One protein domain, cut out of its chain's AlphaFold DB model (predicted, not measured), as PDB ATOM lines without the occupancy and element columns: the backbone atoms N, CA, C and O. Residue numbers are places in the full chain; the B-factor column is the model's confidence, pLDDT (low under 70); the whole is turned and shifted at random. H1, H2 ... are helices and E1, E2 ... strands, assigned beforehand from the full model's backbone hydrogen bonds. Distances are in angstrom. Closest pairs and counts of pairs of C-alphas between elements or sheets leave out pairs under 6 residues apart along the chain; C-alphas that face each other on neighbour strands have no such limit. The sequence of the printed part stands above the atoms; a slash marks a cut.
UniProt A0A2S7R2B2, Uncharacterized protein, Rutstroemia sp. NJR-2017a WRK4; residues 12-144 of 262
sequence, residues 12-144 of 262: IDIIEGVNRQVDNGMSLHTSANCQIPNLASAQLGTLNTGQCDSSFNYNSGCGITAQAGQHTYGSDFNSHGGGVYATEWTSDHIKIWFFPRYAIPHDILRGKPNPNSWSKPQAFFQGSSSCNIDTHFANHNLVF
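AT A GLANCE: This is residues 12 to 144 of the 262 residues of an uncharacterized protein of Rutstroemia sp. NJR-2017a WRK4 (UniProt A0A2S7R2B2). There is little regular structure: two small antiparallel sheets, E1 E2 E3 and E4 E5 E6, make a sandwich, with long loops and short helices H1, H2 and H3 round its rim. The 133 printed residues run E1 E2 E3 H1 E4 E5 H2 E6 H3, mixed in class, with 47 in named elements. The whole is compact, radius of gyration of the C-alphas 14.6 A, spans 40 by 35 by 31 A.

HOW THE PARTS SIT: E1, residues 12 to 16, E2, 25 to 29, and E3, 62 to 65, form a meander, antiparallel hairpins in a row; N 13 and O 27 are 2.9 A apart, N 64 and O 26 2.8 A. E4, 83 to 89, and E5, 93 to 100, form a hairpin, N 86 to O 97 3.0 A; E6, 123 to 126, is E5's other antiparallel neighbour, N 125 to O 94 2.8 A. The two sheets are face to face, the parts that face each other 9.9 A centre to centre; the closest C-alphas of E3 and E6, those of Ile 64 and Ala 123, are 6.0 A apart. H3, 133 to 136, only grazes E4 E5 E6; H1, 74 to 79, and H2, 106 to 109, are on neither sheet. In H1 every O i to N i+4 pair is within hydrogen-bond range; H2 and H3 are too short for one.

IN THESE COORDINATES: E1 begins at C-alpha 12 (-2.936, -20.488, 13.645); H3 ends at C-alpha 136 (-9.281, -19.177, 22.119). E5 is 23.1 A long.

THE WHOLE: The farthest C-alphas, of Ser 79 and Ser 129, are 41.6 A apart. The printed part has no cut; links E2 to E3 and H2 to E6 are long. No printed residue is under pLDDT 70.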
ATOM      1  N   ILE A  12      -4.177 -19.718  13.573       98.88
ATOM      2  CA  ILE A  12      -2.936 -20.488  13.645       98.88
ATOM      3  C   ILE A  12      -2.236 -20.374  12.294       98.88
ATOM      4  O   ILE A  12      -2.684 -20.980  11.307       98.88
ATOM      5  N   ASP A  13      -1.109 -19.683  12.272       98.81
ATOM      6  CA  ASP A  13      -0.285 -19.512  11.081       98.81
ATOM      7  C   ASP A  13       0.764 -20.610  11.054       98.81
ATOM      8  O   ASP A  13       1.677 -20.684  11.878       98.81
ATOM      9  N   ILE A  14       0.567 -21.552  10.134       98.88
ATOM     10  CA  ILE A  14       1.419 -22.739  10.024       98.88
ATOM     11  C   ILE A  14       2.635 -22.439   9.159       98.88
ATOM     12  O   ILE A  14       3.748 -22.851   9.485       98.88
ATOM     13  N   ILE A  15       2.398 -21.766   8.034       98.81
ATOM     14  CA  ILE A  15       3.418 -21.352   7.084       98.81
ATOM     15  C   ILE A  15       3.108 -19.911   6.714       98.81
ATOM     16  O   ILE A  15       2.121 -19.669   6.021       98.81
ATOM     17  N   GLU A  16       3.931 -18.979   7.172       98.62
ATOM     18  CA  GLU A  16       3.741 -17.562   6.906       98.62
ATOM     19  C   GLU A  16       5.089 -16.850   6.798       98.62
ATOM     20  O   GLU A  16       6.072 -17.188   7.465       98.62
ATOM     21  N   GLY A  17       5.141 -15.857   5.923       97.31
ATOM     22  CA  GLY A  17       6.300 -15.005   5.780       97.31
ATOM     23  C   GLY A  17       6.089 -13.932   4.728       97.31
ATOM     24  O   GLY A  17       5.162 -13.971   3.920       97.31
ATOM     25  N   VAL A  18       6.996 -12.966   4.722       96.25
ATOM     26  CA  VAL A  18       6.939 -11.791   3.858       96.25
ATOM     27  C   VAL A  18       8.247 -11.580   3.116       96.25
ATOM     28  O   VAL A  18       9.333 -11.909   3.603       96.25
ATOM     29  N   ASN A  19       8.146 -10.961   1.940       94.06
ATOM     30  CA  ASN A  19       9.290 -10.515   1.146       94.06
ATOM     31  C   ASN A  19      10.312 -11.654   0.932       94.06
ATOM     32  O   ASN A  19       9.955 -12.719   0.431       94.06
ATOM     33  N   ARG A  20      11.583 -11.442   1.292       92.31
ATOM     34  CA  ARG A  20      12.681 -12.406   1.117       92.31
ATOM     35  C   ARG A  20      12.983 -13.256   2.357       92.31
ATOM     36  O   ARG A  20      14.112 -13.730   2.498       92.31
ATOM     37  N   GLN A  21      12.036 -13.430   3.276       93.75
ATOM     38  CA  GLN A  21      12.251 -14.331   4.410       93.75
ATOM     39  C   GLN A  21      12.603 -15.750   3.935       93.75
ATOM     40  O   GLN A  21      12.109 -16.225   2.912       93.75
ATOM     41  N   VAL A  22      13.500 -16.405   4.675       93.94
ATOM     42  CA  VAL A  22      14.021 -17.750   4.363       93.94
ATOM     43  C   VAL A  22      13.667 -18.784   5.429       93.94
ATOM     44  O   VAL A  22      13.620 -19.977   5.138       93.94
ATOM     45  N   ASP A  23      13.358 -18.318   6.637       97.62
ATOM     46  CA  ASP A  23      12.892 -19.141   7.743       97.62
ATOM     47  C   ASP A  23      11.412 -18.856   7.993       97.62
ATOM     48  O   ASP A  23      10.980 -17.702   7.968       97.62
ATOM     49  N   ASN A  24      10.639 -19.914   8.222       98.75
ATOM     50  CA  ASN A  24       9.194 -19.822   8.388       98.75
ATOM     51  C   ASN A  24       8.809 -19.069   9.670       98.75
ATOM     52  O   ASN A  24       9.357 -19.353  10.742       98.75
ATOM     53  N   GLY A  25       7.831 -18.172   9.574       98.50
ATOM     54  CA  GLY A  25       7.100 -17.644  10.719       98.50
ATOM     55  C   GLY A  25       5.934 -18.563  11.068       98.50
ATOM     56  O   GLY A  25       5.191 -18.997  10.193       98.50
ATOM     57  N   MET A  26       5.796 -18.892  12.350       98.81
ATOM     58  CA  MET A  26       4.603 -19.544  12.885       98.81
ATOM     59  C   MET A  26       4.053 -18.681  14.006       98.81
ATOM     60  O   MET A  26       4.807 -18.329  14.917       98.81
ATOM     61  N   SER A  27       2.763 -18.386  13.981       98.69
ATOM     62  CA  SER A  27       2.124 -17.519  14.970       98.69
ATOM     63  C   SER A  27       0.775 -18.046  15.417       98.69
ATOM     64  O   SER A  27       0.137 -18.863  14.750       98.69
ATOM     65  N   LEU A  28       0.367 -17.581  16.597       98.75
ATOM     66  CA  LEU A  28      -1.022 -17.625  17.020       98.75
ATOM     67  C   LEU A  28      -1.544 -16.217  17.276       98.75
ATOM     68  O   LEU A  28      -0.865 -15.400  17.905       98.75
ATOM     69  N   HIS A  29      -2.795 -16.007  16.889       98.62
ATOM     70  CA  HIS A  29      -3.558 -14.788  17.130       98.62
ATOM     71  C   HIS A  29      -4.824 -15.156  17.896       98.62
ATOM     72  O   HIS A  29      -5.526 -16.100  17.528       98.62
ATOM     73  N   THR A  30      -5.112 -14.451  18.986       98.50
ATOM     74  CA  THR A  30      -6.242 -14.755  19.871       98.50
ATOM     75  C   THR A  30      -6.981 -13.498  20.304       98.50
ATOM     76  O   THR A  30      -6.495 -12.373  20.183       98.50
ATOM     77  N   SER A  31      -8.154 -13.698  20.906       96.75
ATOM     78  CA  SER A  31      -8.769 -12.713  21.795       96.75
ATOM     79  C   SER A  31      -7.918 -12.441  23.040       96.75
ATOM     80  O   SER A  31      -6.838 -13.006  23.233       96.75
ATOM     81  N   ALA A  32      -8.432 -11.547  23.886       97.12
ATOM     82  CA  ALA A  32      -7.688 -11.004  25.000       97.12
ATOM     83  C   ALA A  32      -7.199 -12.039  26.016       97.12
ATOM     84  O   ALA A  32      -7.892 -13.013  26.304       97.12
ATOM     85  N   ASN A  33      -6.059 -11.737  26.644       95.19
ATOM     86  CA  ASN A  33      -5.458 -12.522  27.731       95.19
ATOM     87  C   ASN A  33      -4.983 -13.925  27.315       95.19
ATOM     88  O   ASN A  33      -5.280 -14.896  28.009       95.19
ATOM     89  N   CYS A  34      -4.213 -14.017  26.227       98.06
ATOM     90  CA  CYS A  34      -3.430 -15.212  25.908       98.06
ATOM     91  C   CYS A  34      -1.933 -14.882  25.841       98.06
ATOM     92  O   CYS A  34      -1.457 -14.285  24.879       98.06
ATOM     93  N   GLN A  35      -1.176 -15.325  26.841       97.88
ATOM     94  CA  GLN A  35       0.282 -15.307  26.827       97.88
ATOM     95  C   GLN A  35       0.838 -16.717  27.031       97.88
ATOM     96  O   GLN A  35       0.594 -17.349  28.064       97.88
ATOM     97  N   ILE A  36       1.616 -17.198  26.065       98.06
ATOM     98  CA  ILE A  36       2.309 -18.486  26.137       98.06
ATOM     99  C   ILE A  36       3.684 -18.339  26.814       98.06
ATOM    100  O   ILE A  36       4.310 -17.273  26.740       98.06
ATOM    101  N   PRO A  37       4.191 -19.384  27.491       97.44
ATOM    102  CA  PRO A  37       5.511 -19.358  28.098       97.44
ATOM    103  C   PRO A  37       6.609 -19.573  27.049       97.44
ATOM    104  O   PRO A  37       6.401 -20.196  26.010       97.44
ATOM    105  N   ASN A  38       7.826 -19.124  27.362       94.19
ATOM    106  CA  ASN A  38       9.000 -19.480  26.572       94.19
ATOM    107  C   ASN A  38       9.516 -20.869  26.967       94.19
ATOM    108  O   ASN A  38      10.055 -21.045  28.061       94.19
ATOM    109  N   LEU A  39       9.391 -21.837  26.059       94.94
ATOM    110  CA  LEU A  39       9.885 -23.206  26.224       94.94
ATOM    111  C   LEU A  39      11.020 -23.523  25.241       94.94
ATOM    112  O   LEU A  39      10.989 -24.541  24.553       94.94
ATOM    113  N   ALA A  40      12.046 -22.667  25.185       94.44
ATOM    114  CA  ALA A  40      13.169 -22.784  24.246       94.44
ATOM    115  C   ALA A  40      13.823 -24.182  24.193       94.44
ATOM    116  O   ALA A  40      14.258 -24.625  23.138       94.44
ATOM    117  N   SER A  41      13.874 -24.921  25.309       97.06
ATOM    118  CA  SER A  41      14.452 -26.274  25.333       97.06
ATOM    119  C   SER A  41      13.547 -27.358  24.727       97.06
ATOM    120  O   SER A  41      14.039 -28.452  24.434       97.06
ATOM    121  N   ALA A  42      12.261 -27.079  24.512       97.56
ATOM    122  CA  ALA A  42      11.256 -28.019  24.014       97.56
ATOM    123  C   ALA A  42      10.883 -27.811  22.531       97.56
ATOM    124  O   ALA A  42      10.093 -28.585  21.994       97.56
ATOM    125  N   GLN A  43      11.482 -26.826  21.859       98.19
ATOM    126  CA  GLN A  43      11.296 -26.545  20.431       98.19
ATOM    127  C   GLN A  43      12.643 -26.301  19.733       98.19
ATOM    128  O   GLN A  43      13.677 -26.197  20.392       98.19
ATOM    129  N   LEU A  44      12.635 -26.261  18.401       98.31
ATOM    130  CA  LEU A  44      13.802 -25.915  17.581       98.31
ATOM    131  C   LEU A  44      13.845 -24.420  17.236       98.31
ATOM    132  O   LEU A  44      14.926 -23.838  17.168       98.31
ATOM    133  N   GLY A  45      12.678 -23.812  17.015       98.31
ATOM    134  CA  GLY A  45      12.546 -22.408  16.651       98.31
ATOM    135  C   GLY A  45      12.781 -21.448  17.816       98.31
ATOM    136  O   GLY A  45      12.804 -21.820  18.993       98.31
ATOM    137  N   THR A  46      12.922 -20.171  17.478       98.44
ATOM    138  CA  THR A  46      13.138 -19.084  18.437       98.44
ATOM    139  C   THR A  46      11.831 -18.342  18.680       98.44
ATOM    140  O   THR A  46      11.192 -17.893  17.732       98.44
ATOM    141  N   LEU A  47      11.423 -18.221  19.947       98.25
ATOM    142  CA  LEU A  47      10.262 -17.416  20.324       98.25
ATOM    143  C   LEU A  47      10.588 -15.927  20.152       98.25
ATOM    144  O   LEU A  47      11.507 -15.422  20.794       98.25
ATOM    145  N   ASN A  48       9.798 -15.236  19.334       97.25
ATOM    146  CA  ASN A  48       9.896 -13.794  19.110       97.25
ATOM    147  C   ASN A  48       9.149 -13.029  20.209       97.25
ATOM    148  O   ASN A  48       9.669 -12.088  20.804       97.25
ATOM    149  N   THR A  49       7.922 -13.463  20.502       97.25
ATOM    150  CA  THR A  49       7.066 -12.929  21.566       97.25
ATOM    151  C   THR A  49       6.070 -14.000  22.000       97.25
ATOM    152  O   THR A  49       5.579 -14.763  21.173       97.25
ATOM    153  N   GLY A  50       5.772 -14.068  23.298       97.88
ATOM    154  CA  GLY A  50       4.758 -14.976  23.843       97.88
ATOM    155  C   GLY A  50       3.348 -14.382  23.907       97.88
ATOM    156  O   GLY A  50       2.439 -15.071  24.351       97.88
ATOM    157  N   GLN A  51       3.157 -13.118  23.520       98.12
ATOM    158  CA  GLN A  51       1.863 -12.428  23.576       98.12
ATOM    159  C   GLN A  51       1.019 -12.754  22.337       98.12
ATOM    160  O   GLN A  51       1.359 -12.269  21.266       98.12
ATOM    161  N   CYS A  52      -0.043 -13.551  22.477       98.50
ATOM    162  CA  CYS A  52      -0.890 -13.989  21.359       98.50
ATOM    163  C   CYS A  52      -2.115 -13.091  21.126       98.50
ATOM    164  O   CYS A  52      -2.756 -13.187  20.083       98.50
ATOM    165  N   ASP A  53      -2.442 -12.220  22.081       97.56
ATOM    166  CA  ASP A  53      -3.560 -11.285  21.971       97.56
ATOM    167  C   ASP A  53      -3.351 -10.298  20.808       97.56
ATOM    168  O   ASP A  53      -2.443  -9.460  20.835       97.56
ATOM    169  N   SER A  54      -4.236 -10.372  19.810       96.25
ATOM    170  CA  SER A  54      -4.199  -9.562  18.586       96.25
ATOM    171  C   SER A  54      -4.308  -8.053  18.817       96.25
ATOM    172  O   SER A  54      -3.988  -7.269  17.925       96.25
ATOM    173  N   SER A  55      -4.757  -7.612  19.994       95.88
ATOM    174  CA  SER A  55      -4.820  -6.185  20.333       95.88
ATOM    175  C   SER A  55      -3.459  -5.583  20.714       95.88
ATOM    176  O   SER A  55      -3.328  -4.359  20.790       95.88
ATOM    177  N   PHE A  56      -2.430  -6.414  20.915       93.69
ATOM    178  CA  PHE A  56      -1.072  -5.988  21.255       93.69
ATOM    179  C   PHE A  56      -0.136  -6.017  20.043       93.69
ATOM    180  O   PHE A  56      -0.384  -6.698  19.052       93.69
ATOM    181  N   ASN A  57       0.977  -5.276  20.142       89.62
ATOM    182  CA  ASN A  57       2.109  -5.333  19.206       89.62
ATOM    183  C   ASN A  57       1.721  -5.241  17.720       89.62
ATOM    184  O   ASN A  57       2.330  -5.905  16.889       89.62
ATOM    185  N   TYR A  58       0.719  -4.424  17.386       91.00
ATOM    186  CA  TYR A  58       0.225  -4.280  16.012       91.00
ATOM    187  C   TYR A  58      -0.256  -5.610  15.406       91.00
ATOM    188  O   TYR A  58       0.042  -5.903  14.255       91.00
ATOM    189  N   ASN A  59      -0.984  -6.412  16.195       92.81
ATOM    190  CA  ASN A  59      -1.464  -7.739  15.810       92.81
ATOM    191  C   ASN A  59      -0.320  -8.689  15.414       92.81
ATOM    192  O   ASN A  59      -0.468  -9.479  14.496       92.81
ATOM    193  N   SER A  60       0.830  -8.638  16.099       93.12
ATOM    194  CA  SER A  60       1.943  -9.555  15.798       93.12
ATOM    195  C   SER A  60       1.637 -11.017  16.128       93.12
ATOM    196  O   SER A  60       2.375 -11.899  15.698       93.12
ATOM    197  N   GLY A  61       0.651 -11.254  17.001       97.56
ATOM    198  CA  GLY A  61       0.454 -12.549  17.642       97.56
ATOM    199  C   GLY A  61       1.684 -12.997  18.438       97.56
ATOM    200  O   GLY A  61       2.677 -12.265  18.581       97.56
ATOM    201  N   CYS A  62       1.624 -14.217  18.968       98.50
ATOM    202  CA  CYS A  62       2.780 -14.860  19.571       98.50
ATOM    203  C   CYS A  62       3.488 -15.651  18.485       98.50
ATOM    204  O   CYS A  62       2.950 -16.629  17.980       98.50
ATOM    205  N   GLY A  63       4.676 -15.192  18.101       98.00
ATOM    206  CA  GLY A  63       5.404 -15.713  16.949       98.00
ATOM    207  C   GLY A  63       6.626 -16.529  17.348       98.00
ATOM    208  O   GLY A  63       7.381 -16.146  18.245       98.00
ATOM    209  N   ILE A  64       6.860 -17.624  16.634       98.75
ATOM    210  CA  ILE A  64       8.081 -18.424  16.669       98.75
ATOM    211  C   ILE A  64       8.652 -18.464  15.251       98.75
ATOM    212  O   ILE A  64       7.991 -18.921  14.321       98.75
ATOM    213  N   THR A  65       9.897 -18.027  15.086       98.62
ATOM    214  CA  THR A  65      10.634 -18.217  13.832       98.62
ATOM    215  C   THR A  65      11.289 -19.592  13.847       98.62
ATOM    216  O   THR A  65      11.942 -19.964  14.827       98.62
ATOM    217  N   ALA A  66      11.097 -20.363  12.778       98.62
ATOM    218  CA  ALA A  66      11.689 -21.684  12.630       98.62
ATOM    219  C   ALA A  66      13.222 -21.638  12.727       98.62
ATOM    220  O   ALA A  66      13.857 -20.602  12.525       98.62
ATOM    221  N   GLN A  67      13.832 -22.772  13.059       97.81
ATOM    222  CA  GLN A  67      15.280 -22.859  13.179       97.81
ATOM    223  C   GLN A  67      15.960 -22.555  11.836       97.81
ATOM    224  O   GLN A  67      15.654 -23.181  10.818       97.81
ATOM    225  N   ALA A  68      16.936 -21.648  11.874       96.62
ATOM    226  CA  ALA A  68      17.713 -21.261  10.708       96.62
ATOM    227  C   ALA A  68      18.404 -22.457  10.034       96.62
ATOM    228  O   ALA A  68      18.924 -23.361  10.698       96.62
ATOM    229  N   GLY A  69      18.435 -22.438   8.700       94.31
ATOM    230  CA  GLY A  69      19.119 -23.454   7.893       94.31
ATOM    231  C   GLY A  69      18.422 -24.815   7.880       94.31
ATOM    232  O   GLY A  69      19.056 -25.825   7.587       94.31
ATOM    233  N   GLN A  70      17.135 -24.860   8.234       95.25
ATOM    234  CA  GLN A  70      16.317 -26.070   8.146       95.25
ATOM    235  C   GLN A  70      15.472 -26.137   6.867       95.25
ATOM    236  O   GLN A  70      14.673 -27.056   6.756       95.25
ATOM    237  N   HIS A  71      15.628 -25.216   5.906       97.00
ATOM    238  CA  HIS A  71      14.871 -25.190   4.640       97.00
ATOM    239  C   HIS A  71      13.353 -25.097   4.841       97.00
ATOM    240  O   HIS A  71      12.572 -25.807   4.208       97.00
ATOM    241  N   THR A  72      12.935 -24.251   5.782       98.50
ATOM    242  CA  THR A  72      11.551 -24.226   6.274       98.50
ATOM    243  C   THR A  72      10.625 -23.375   5.408       98.50
ATOM    244  O   THR A  72       9.421 -23.622   5.413       98.50
ATOM    245  N   TYR A  73      11.147 -22.418   4.636       98.62
ATOM    246  CA  TYR A  73      10.313 -21.479   3.887       98.62
ATOM    247  C   TYR A  73      10.891 -21.074   2.521       98.62
ATOM    248  O   TYR A  73      12.086 -21.209   2.244       98.62
ATOM    249  N   GLY A  74      10.003 -20.575   1.656       97.31
ATOM    250  CA  GLY A  74      10.342 -19.862   0.427       97.31
ATOM    251  C   GLY A  74      11.217 -20.640  -0.560       97.31
ATOM    252  O   GLY A  74      11.062 -21.845  -0.772       97.31
ATOM    253  N   SER A  75      12.148 -19.929  -1.199       96.06
ATOM    254  CA  SER A  75      13.024 -20.498  -2.229       96.06
ATOM    255  C   SER A  75      13.914 -21.627  -1.705       96.06
ATOM    256  O   SER A  75      14.173 -22.582  -2.437       96.06
ATOM    257  N   ASP A  76      14.356 -21.548  -0.447       95.94
ATOM    258  CA  ASP A  76      15.203 -22.577   0.158       95.94
ATOM    259  C   ASP A  76      14.416 -23.881   0.373       95.94
ATOM    260  O   ASP A  76      14.857 -24.943  -0.074       95.94
ATOM    261  N   PHE A  77      13.188 -23.795   0.902       98.25
ATOM    262  CA  PHE A  77      12.237 -24.917   0.957       98.25
ATOM    263  C   PHE A  77      11.991 -25.531  -0.429       98.25
ATOM    264  O   PHE A  77      12.061 -26.753  -0.599       98.25
ATOM    265  N   ASN A  78      11.753 -24.694  -1.444       98.06
ATOM    266  CA  ASN A  78      11.486 -25.148  -2.812       98.06
ATOM    267  C   ASN A  78      12.682 -25.895  -3.417       98.06
ATOM    268  O   ASN A  78      12.507 -26.963  -4.007       98.06
ATOM    269  N   SER A  79      13.901 -25.379  -3.230       97.31
ATOM    270  CA  SER A  79      15.126 -25.988  -3.767       97.31
ATOM    271  C   SER A  79      15.431 -27.377  -3.183       97.31
ATOM    272  O   SER A  79      16.089 -28.186  -3.836       97.31
ATOM    273  N   HIS A  80      14.869 -27.696  -2.012       97.69
ATOM    274  CA  HIS A  80      14.992 -28.996  -1.347       97.69
ATOM    275  C   HIS A  80      13.771 -29.917  -1.558       97.69
ATOM    276  O   HIS A  80      13.625 -30.938  -0.883       97.69
ATOM    277  N   GLY A  81      12.886 -29.593  -2.512       98.06
ATOM    278  CA  GLY A  81      11.707 -30.407  -2.841       98.06
ATOM    279  C   GLY A  81      10.569 -30.308  -1.815       98.06
ATOM    280  O   GLY A  81       9.702 -31.197  -1.737       98.06
ATOM    281  N   GLY A  82      10.584 -29.242  -1.012       98.50
ATOM    282  CA  GLY A  82       9.637 -28.969   0.055       98.50
ATOM    283  C   GLY A  82       9.653 -30.014   1.166       98.50
ATOM    284  O   GLY A  82      10.679 -30.611   1.494       98.50
ATOM    285  N   GLY A  83       8.487 -30.279   1.747       98.50
ATOM    286  CA  GLY A  83       8.370 -31.255   2.822       98.50
ATOM    287  C   GLY A  83       6.943 -31.435   3.311       98.50
ATOM    288  O   GLY A  83       5.992 -31.318   2.535       98.50
ATOM    289  N   VAL A  84       6.814 -31.765   4.592       98.88
ATOM    290  CA  VAL A  84       5.540 -31.878   5.301       98.88
ATOM    291  C   VAL A  84       5.564 -30.931   6.488       98.88
ATOM    292  O   VAL A  84       6.424 -31.054   7.356       98.88
ATOM    293  N   TYR A  85       4.586 -30.033   6.535       98.88
ATOM    294  CA  TYR A  85       4.193 -29.368   7.767       98.88
ATOM    295  C   TYR A  85       3.121 -30.203   8.465       98.88
ATOM    296  O   TYR A  85       2.172 -30.661   7.825       98.88
ATOM    297  N   ALA A  86       3.290 -30.428   9.764       98.81
ATOM    298  CA  ALA A  86       2.314 -31.115  10.600       98.81
ATOM    299  C   ALA A  86       1.983 -30.237  11.804       98.81
ATOM    300  O   ALA A  86       2.893 -29.777  12.490       98.81
ATOM    301  N   THR A  87       0.693 -30.045  12.069       98.88
ATOM    302  CA  THR A  87       0.204 -29.276  13.215       98.88
ATOM    303  C   THR A  87      -0.610 -30.193  14.114       98.88
ATOM    304  O   THR A  87      -1.583 -30.798  13.665       98.88
ATOM    305  N   GLU A  88      -0.203 -30.311  15.374       98.50
ATOM    306  CA  GLU A  88      -0.993 -30.951  16.424       98.50
ATOM    307  C   GLU A  88      -1.662 -29.861  17.252       98.50
ATOM    308  O   GLU A  88      -0.986 -28.960  17.744       98.50
ATOM    309  N   TRP A  89      -2.974 -29.971  17.423       98.31
ATOM    310  CA  TRP A  89      -3.771 -29.098  18.272       98.31
ATOM    311  C   TRP A  89      -4.522 -29.959  19.293       98.31
ATOM    312  O   TRP A  89      -5.238 -30.892  18.928       98.31
ATOM    313  N   THR A  90      -4.301 -29.664  20.572       97.88
ATOM    314  CA  THR A  90      -4.949 -30.284  21.736       97.88
ATOM    315  C   THR A  90      -5.473 -29.198  22.681       97.88
ATOM    316  O   THR A  90      -5.178 -28.022  22.478       97.88
ATOM    317  N   SER A  91      -6.172 -29.588  23.748       97.19
ATOM    318  CA  SER A  91      -6.597 -28.666  24.811       97.19
ATOM    319  C   SER A  91      -5.443 -27.979  25.548       97.19
ATOM    320  O   SER A  91      -5.624 -26.898  26.105       97.19
ATOM    321  N   ASP A  92      -4.249 -28.578  25.545       97.94
ATOM    322  CA  ASP A  92      -3.097 -28.053  26.283       97.94
ATOM    323  C   ASP A  92      -2.163 -27.219  25.403       97.94
ATOM    324  O   ASP A  92      -1.481 -26.319  25.895       97.94
ATOM    325  N   HIS A  93      -2.074 -27.530  24.108       98.38
ATOM    326  CA  HIS A  93      -1.059 -26.940  23.239       98.38
ATOM    327  C   HIS A  93      -1.373 -27.009  21.753       98.38
ATOM    328  O   HIS A  93      -2.131 -27.860  21.281       98.38
ATOM    329  N   ILE A  94      -0.643 -26.174  21.013       98.81
ATOM    330  CA  ILE A  94      -0.471 -26.266  19.566       98.81
ATOM    331  C   ILE A  94       1.023 -26.455  19.265       98.81
ATOM    332  O   ILE A  94       1.873 -25.705  19.745       98.81
ATOM    333  N   LYS A  95       1.368 -27.483  18.486       98.88
ATOM    334  CA  LYS A  95       2.744 -27.768  18.043       98.88
ATOM    335  C   LYS A  95       2.804 -27.844  16.529       98.88
ATOM    336  O   LYS A  95       1.909 -28.415  15.911       98.88
ATOM    337  N   ILE A  96       3.880 -27.318  15.953       98.94
ATOM    338  CA  ILE A  96       4.094 -27.296  14.505       98.94
ATOM    339  C   ILE A  96       5.464 -27.884  14.188       98.94
ATOM    340  O   ILE A  96       6.498 -27.406  14.659       98.94
ATOM    341  N   TRP A  97       5.469 -28.937  13.376       98.94
ATOM    342  CA  TRP A  97       6.669 -29.570  12.849       98.94
ATOM    343  C   TRP A  97       6.841 -29.227  11.381       98.94
ATOM    344  O   TRP A  97       5.870 -29.183  10.627       98.94
ATOM    345  N   PHE A  98       8.101 -29.108  10.978       98.81
ATOM    346  CA  PHE A  98       8.508 -29.211   9.590       98.81
ATOM    347  C   PHE A  98       9.396 -30.444   9.425       98.81
ATOM    348  O   PHE A  98      10.384 -30.600  10.143       98.81
ATOM    349  N   PHE A  99       9.049 -31.299   8.467       98.75
ATOM    350  CA  PHE A  99       9.873 -32.418   8.034       98.75
ATOM    351  C   PHE A  99      10.311 -32.181   6.586       98.75
ATOM    352  O   PHE A  99       9.444 -32.182   5.700       98.75
ATOM    353  N   PRO A 100      11.616 -32.004   6.304       98.25
ATOM    354  CA  PRO A 100      12.083 -31.847   4.932       98.25
ATOM    355  C   PRO A 100      11.813 -33.123   4.132       98.25
ATOM    356  O   PRO A 100      11.698 -34.212   4.700       98.25
ATOM    357  N   ARG A 101      11.720 -33.007   2.801       98.12
ATOM    358  CA  ARG A 101      11.318 -34.101   1.895       98.12
ATOM    359  C   ARG A 101      11.999 -35.441   2.188       98.12
ATOM    360  O   ARG A 101      11.342 -36.478   2.113       98.12
ATOM    361  N   TYR A 102      13.288 -35.417   2.515       96.69
ATOM    362  CA  TYR A 102      14.118 -36.599   2.758       96.69
ATOM    363  C   TYR A 102      13.988 -37.200   4.171       96.69
ATOM    364  O   TYR A 102      14.533 -38.272   4.415       96.69
ATOM    365  N   ALA A 103      13.286 -36.541   5.096       97.44
ATOM    366  CA  ALA A 103      13.173 -36.944   6.501       97.44
ATOM    367  C   ALA A 103      11.716 -37.007   6.995       97.44
ATOM    368  O   ALA A 103      11.456 -36.848   8.187       97.44
ATOM    369  N   ILE A 104      10.752 -37.233   6.095       98.56
ATOM    370  CA  ILE A 104       9.340 -37.387   6.468       98.56
ATOM    371  C   ILE A 104       9.161 -38.690   7.273       98.56
ATOM    372  O   ILE A 104       9.470 -39.767   6.750       98.56
ATOM    373  N   PRO A 105       8.614 -38.634   8.501       98.38
ATOM    374  CA  PRO A 105       8.345 -39.817   9.311       98.38
ATOM    375  C   PRO A 105       7.494 -40.887   8.599       98.38
ATOM    376  O   PRO A 105       6.484 -40.603   7.948       98.38
ATOM    377  N   HIS A 106       7.878 -42.162   8.746       98.06
ATOM    378  CA  HIS A 106       7.197 -43.293   8.096       98.06
ATOM    379  C   HIS A 106       5.736 -43.480   8.530       98.06
ATOM    380  O   HIS A 106       4.933 -44.076   7.810       98.06
ATOM    381  N   ASP A 107       5.379 -43.045   9.730       97.94
ATOM    382  CA  ASP A 107       4.018 -43.090  10.255       97.94
ATOM    383  C   ASP A 107       3.099 -42.066   9.558       97.94
ATOM    384  O   ASP A 107       1.962 -42.413   9.230       97.94
ATOM    385  N   ILE A 108       3.609 -40.880   9.193       98.12
ATOM    386  CA  ILE A 108       2.922 -39.914   8.315       98.12
ATOM    387  C   ILE A 108       2.690 -40.521   6.927       98.12
ATOM    388  O   ILE A 108       1.565 -40.493   6.418       98.12
ATOM    389  N   LEU A 109       3.724 -41.122   6.326       96.81
ATOM    390  CA  LEU A 109       3.625 -41.736   4.993       96.81
ATOM    391  C   LEU A 109       2.584 -42.866   4.946       96.81
ATOM    392  O   LEU A 109       1.890 -43.032   3.945       96.81
ATOM    393  N   ARG A 110       2.426 -43.610   6.046       96.88
ATOM    394  CA  ARG A 110       1.431 -44.688   6.186       96.88
ATOM    395  C   ARG A 110       0.049 -44.212   6.647       96.88
ATOM    396  O   ARG A 110      -0.823 -45.049   6.870       96.88
ATOM    397  N   GLY A 111      -0.159 -42.904   6.813       96.69
ATOM    398  CA  GLY A 111      -1.435 -42.337   7.257       96.69
ATOM    399  C   GLY A 111      -1.822 -42.718   8.690       96.69
ATOM    400  O   GLY A 111      -3.005 -42.823   8.998       96.69
ATOM    401  N   LYS A 112      -0.837 -42.977   9.556       96.56
ATOM    402  CA  LYS A 112      -1.023 -43.308  10.978       96.56
ATOM    403  C   LYS A 112      -0.089 -42.454  11.850       96.56
ATOM    404  O   LYS A 112       0.749 -43.034  12.539       96.56
ATOM    405  N   PRO A 113      -0.176 -41.113  11.780       97.25
ATOM    406  CA  PRO A 113       0.748 -40.229  12.485       97.25
ATOM    407  C   PRO A 113       0.694 -40.435  14.005       97.25
ATOM    408  O   PRO A 113      -0.384 -40.588  14.580       97.25
ATOM    409  N   ASN A 114       1.860 -40.412  14.646       96.50
ATOM    410  CA  ASN A 114       2.052 -40.464  16.088       96.50
ATOM    411  C   ASN A 114       3.047 -39.370  16.528       96.50
ATOM    412  O   ASN A 114       4.252 -39.639  16.626       96.50
ATOM    413  N   PRO A 115       2.545 -38.163  16.853       96.94
ATOM    414  CA  PRO A 115       3.377 -37.029  17.255       96.94
ATOM    415  C   PRO A 115       4.311 -37.299  18.441       96.94
ATOM    416  O   PRO A 115       5.413 -36.763  18.487       96.94
ATOM    417  N   ASN A 116       3.939 -38.207  19.353       95.19
ATOM    418  CA  ASN A 116       4.769 -38.580  20.508       95.19
ATOM    419  C   ASN A 116       6.096 -39.255  20.128       95.19
ATOM    420  O   ASN A 116       6.986 -39.373  20.967       95.19
ATOM    421  N   SER A 117       6.216 -39.751  18.893       95.88
ATOM    422  CA  SER A 117       7.431 -40.400  18.387       95.88
ATOM    423  C   SER A 117       8.322 -39.478  17.552       95.88
ATOM    424  O   SER A 117       9.398 -39.897  17.124       95.88
ATOM    425  N   TRP A 118       7.883 -38.246  17.289       98.06
ATOM    426  CA  TRP A 118       8.619 -37.302  16.456       98.06
ATOM    427  C   TRP A 118       9.677 -36.538  17.259       98.06
ATOM    428  O   TRP A 118       9.661 -36.496  18.490       98.06
ATOM    429  N   SER A 119      10.617 -35.920  16.543       95.94
ATOM    430  CA  SER A 119      11.586 -34.991  17.124       95.94
ATOM    431  C   SER A 119      10.904 -33.734  17.678       95.94
ATOM    432  O   SER A 119       9.694 -33.538  17.532       95.94
ATOM    433  N   LYS A 120      11.695 -32.840  18.286       97.94
ATOM    434  CA  LYS A 120      11.199 -31.530  18.726       97.94
ATOM    435  C   LYS A 120      10.502 -30.792  17.567       97.94
ATOM    436  O   LYS A 120      11.011 -30.847  16.443       97.94
ATOM    437  N   PRO A 121       9.369 -30.119  17.826       98.69
ATOM    438  CA  PRO A 121       8.706 -29.283  16.835       98.69
ATOM    439  C   PRO A 121       9.532 -28.033  16.517       98.69
ATOM    440  O   PRO A 121      10.385 -27.619  17.306       98.69
ATOM    441  N   GLN A 122       9.239 -27.399  15.381       98.75
ATOM    442  CA  GLN A 122       9.748 -26.060  15.082       98.75
ATOM    443  C   GLN A 122       9.132 -25.034  16.037       98.75
ATOM    444  O   GLN A 122       9.859 -24.215  16.590       98.75
ATOM    445  N   ALA A 123       7.831 -25.149  16.310       98.81
ATOM    446  CA  ALA A 123       7.125 -24.279  17.242       98.81
ATOM    447  C   ALA A 123       6.310 -25.070  18.268       98.81
ATOM    448  O   ALA A 123       5.629 -26.040  17.922       98.81
ATOM    449  N   PHE A 124       6.368 -24.643  19.530       98.69
ATOM    450  CA  PHE A 124       5.572 -25.197  20.618       98.69
ATOM    451  C   PHE A 124       4.872 -24.079  21.395       98.69
ATOM    452  O   PHE A 124       5.443 -23.453  22.286       98.69
ATOM    453  N   PHE A 125       3.594 -23.883  21.085       98.69
ATOM    454  CA  PHE A 125       2.709 -22.957  21.775       98.69
ATOM    455  C   PHE A 125       1.985 -23.698  22.902       98.69
ATOM    456  O   PHE A 125       0.926 -24.300  22.709       98.69
ATOM    457  N   GLN A 126       2.603 -23.715  24.079       98.50
ATOM    458  CA  GLN A 126       2.030 -24.322  25.280       98.50
ATOM    459  C   GLN A 126       1.026 -23.361  25.928       98.50
ATOM    460  O   GLN A 126       1.372 -22.216  26.216       98.50
ATOM    461  N   GLY A 127      -0.193 -23.829  26.203       98.00
ATOM    462  CA  GLY A 127      -1.162 -23.090  27.010       98.00
ATOM    463  C   GLY A 127      -0.620 -22.792  28.412       98.00
ATOM    464  O   GLY A 127       0.298 -23.452  28.905       98.00
ATOM    465  N   SER A 128      -1.177 -21.782  29.069       97.19
ATOM    466  CA  SER A 128      -0.730 -21.317  30.384       97.19
ATOM    467  C   SER A 128      -1.921 -20.900  31.247       97.19
ATOM    468  O   SER A 128      -3.063 -20.884  30.792       97.19
ATOM    469  N   SER A 129      -1.672 -20.493  32.494       96.19
ATOM    470  CA  SER A 129      -2.717 -19.890  33.337       96.19
ATOM    471  C   SER A 129      -3.329 -18.624  32.728       96.19
ATOM    472  O   SER A 129      -4.433 -18.238  33.097       96.19
ATOM    473  N   SER A 130      -2.604 -17.972  31.821       94.62
ATOM    474  CA  SER A 130      -3.031 -16.796  31.075       94.62
ATOM    475  C   SER A 130      -3.203 -17.107  29.593       94.62
ATOM    476  O   SER A 130      -3.007 -16.206  28.798       94.62
ATOM    477  N   CYS A 131      -3.433 -18.362  29.200       97.75
ATOM    478  CA  CYS A 131      -3.864 -18.724  27.852       97.75
ATOM    479  C   CYS A 131      -4.475 -20.130  27.847       97.75
ATOM    480  O   CYS A 131      -3.753 -21.131  27.841       97.75
ATOM    481  N   ASN A 132      -5.805 -20.203  27.828       97.94
ATOM    482  CA  ASN A 132      -6.526 -21.463  27.680       97.94
ATOM    483  C   ASN A 132      -6.825 -21.713  26.192       97.94
ATOM    484  O   ASN A 132      -7.616 -20.989  25.582       97.94
ATOM    485  N   ILE A 133      -6.205 -22.748  25.618       98.38
ATOM    486  CA  ILE A 133      -6.314 -23.064  24.187       98.38
ATOM    487  C   ILE A 133      -7.776 -23.309  23.781       98.38
ATOM    488  O   ILE A 133      -8.236 -22.729  22.799       98.38
ATOM    489  N   ASP A 134      -8.546 -24.060  24.570       97.56
ATOM    490  CA  ASP A 134      -9.940 -24.401  24.241       97.56
ATOM    491  C   ASP A 134     -10.880 -23.187  24.231       97.56
ATOM    492  O   ASP A 134     -11.931 -23.215  23.591       97.56
ATOM    493  N   THR A 135     -10.521 -22.099  24.921       97.25
ATOM    494  CA  THR A 135     -11.319 -20.862  24.896       97.25
ATOM    495  C   THR A 135     -10.972 -19.935  23.738       97.25
ATOM    496  O   THR A 135     -11.792 -19.093  23.377       97.25
ATOM    497  N   HIS A 136      -9.775 -20.074  23.163       98.06
ATOM    498  CA  HIS A 136      -9.281 -19.177  22.119       98.06
ATOM    499  C   HIS A 136      -9.360 -19.774  20.717       98.06
ATOM    500  O   HIS A 136      -9.452 -19.011  19.764       98.06
ATOM    501  N   PHE A 137      -9.361 -21.100  20.565       98.44
ATOM    502  CA  PHE A 137      -9.354 -21.758  19.257       98.44
ATOM    503  C   PHE A 137     -10.571 -22.668  19.113       98.44
ATOM    504  O   PHE A 137     -10.843 -23.495  19.977       98.44
ATOM    505  N   ALA A 138     -11.321 -22.528  18.019       97.50
ATOM    506  CA  ALA A 138     -12.482 -23.378  17.758       97.50
ATOM    507  C   ALA A 138     -12.806 -23.460  16.262       97.50
ATOM    508  O   ALA A 138     -12.857 -22.436  15.587       97.50
ATOM    509  N   ASN A 139     -13.102 -24.669  15.767       96.44
ATOM    510  CA  ASN A 139     -13.682 -24.921  14.437       96.44
ATOM    511  C   ASN A 139     -12.962 -24.204  13.278       96.44
ATOM    512  O   ASN A 139     -13.578 -23.464  12.511       96.44
ATOM    513  N   HIS A 140     -11.646 -24.403  13.175       98.19
ATOM    514  CA  HIS A 140     -10.824 -23.711  12.183       98.19
ATOM    515  C   HIS A 140     -11.086 -24.171  10.747       98.19
ATOM    516  O   HIS A 140     -11.222 -25.362  10.469       98.19
ATOM    517  N   ASN A 141     -11.061 -23.214   9.820       97.75
ATOM    518  CA  ASN A 141     -10.976 -23.454   8.385       97.75
ATOM    519  C   ASN A 141      -9.510 -23.417   7.939       97.75
ATOM    520  O   ASN A 141      -8.762 -22.497   8.286       97.75
ATOM    521  N   LEU A 142      -9.099 -24.404   7.139       98.19
ATOM    522  CA  LEU A 142      -7.786 -24.397   6.492       98.19
ATOM    523  C   LEU A 142      -7.791 -23.404   5.326       98.19
ATOM    524  O   LEU A 142      -8.714 -23.411   4.512       98.19
ATOM    525  N   VAL A 143      -6.749 -22.578   5.243       98.19
ATOM    526  CA  VAL A 143      -6.595 -21.530   4.228       98.19
ATOM    527  C   VAL A 143      -5.245 -21.689   3.551       98.19
ATOM    528  O   VAL A 143      -4.244 -21.946   4.215       98.19
ATOM    529  N   PHE A 144      -5.254 -21.537   2.231       98.50
ATOM    530  CA  PHE A 144      -4.072 -21.287   1.424       98.50
ATOM    531  C   PHE A 144      -4.324 -19.994   0.672       98.50
ATOM    532  O   PHE A 144      -5.289 -19.903  -0.091       98.50
TER     533      PHE A 144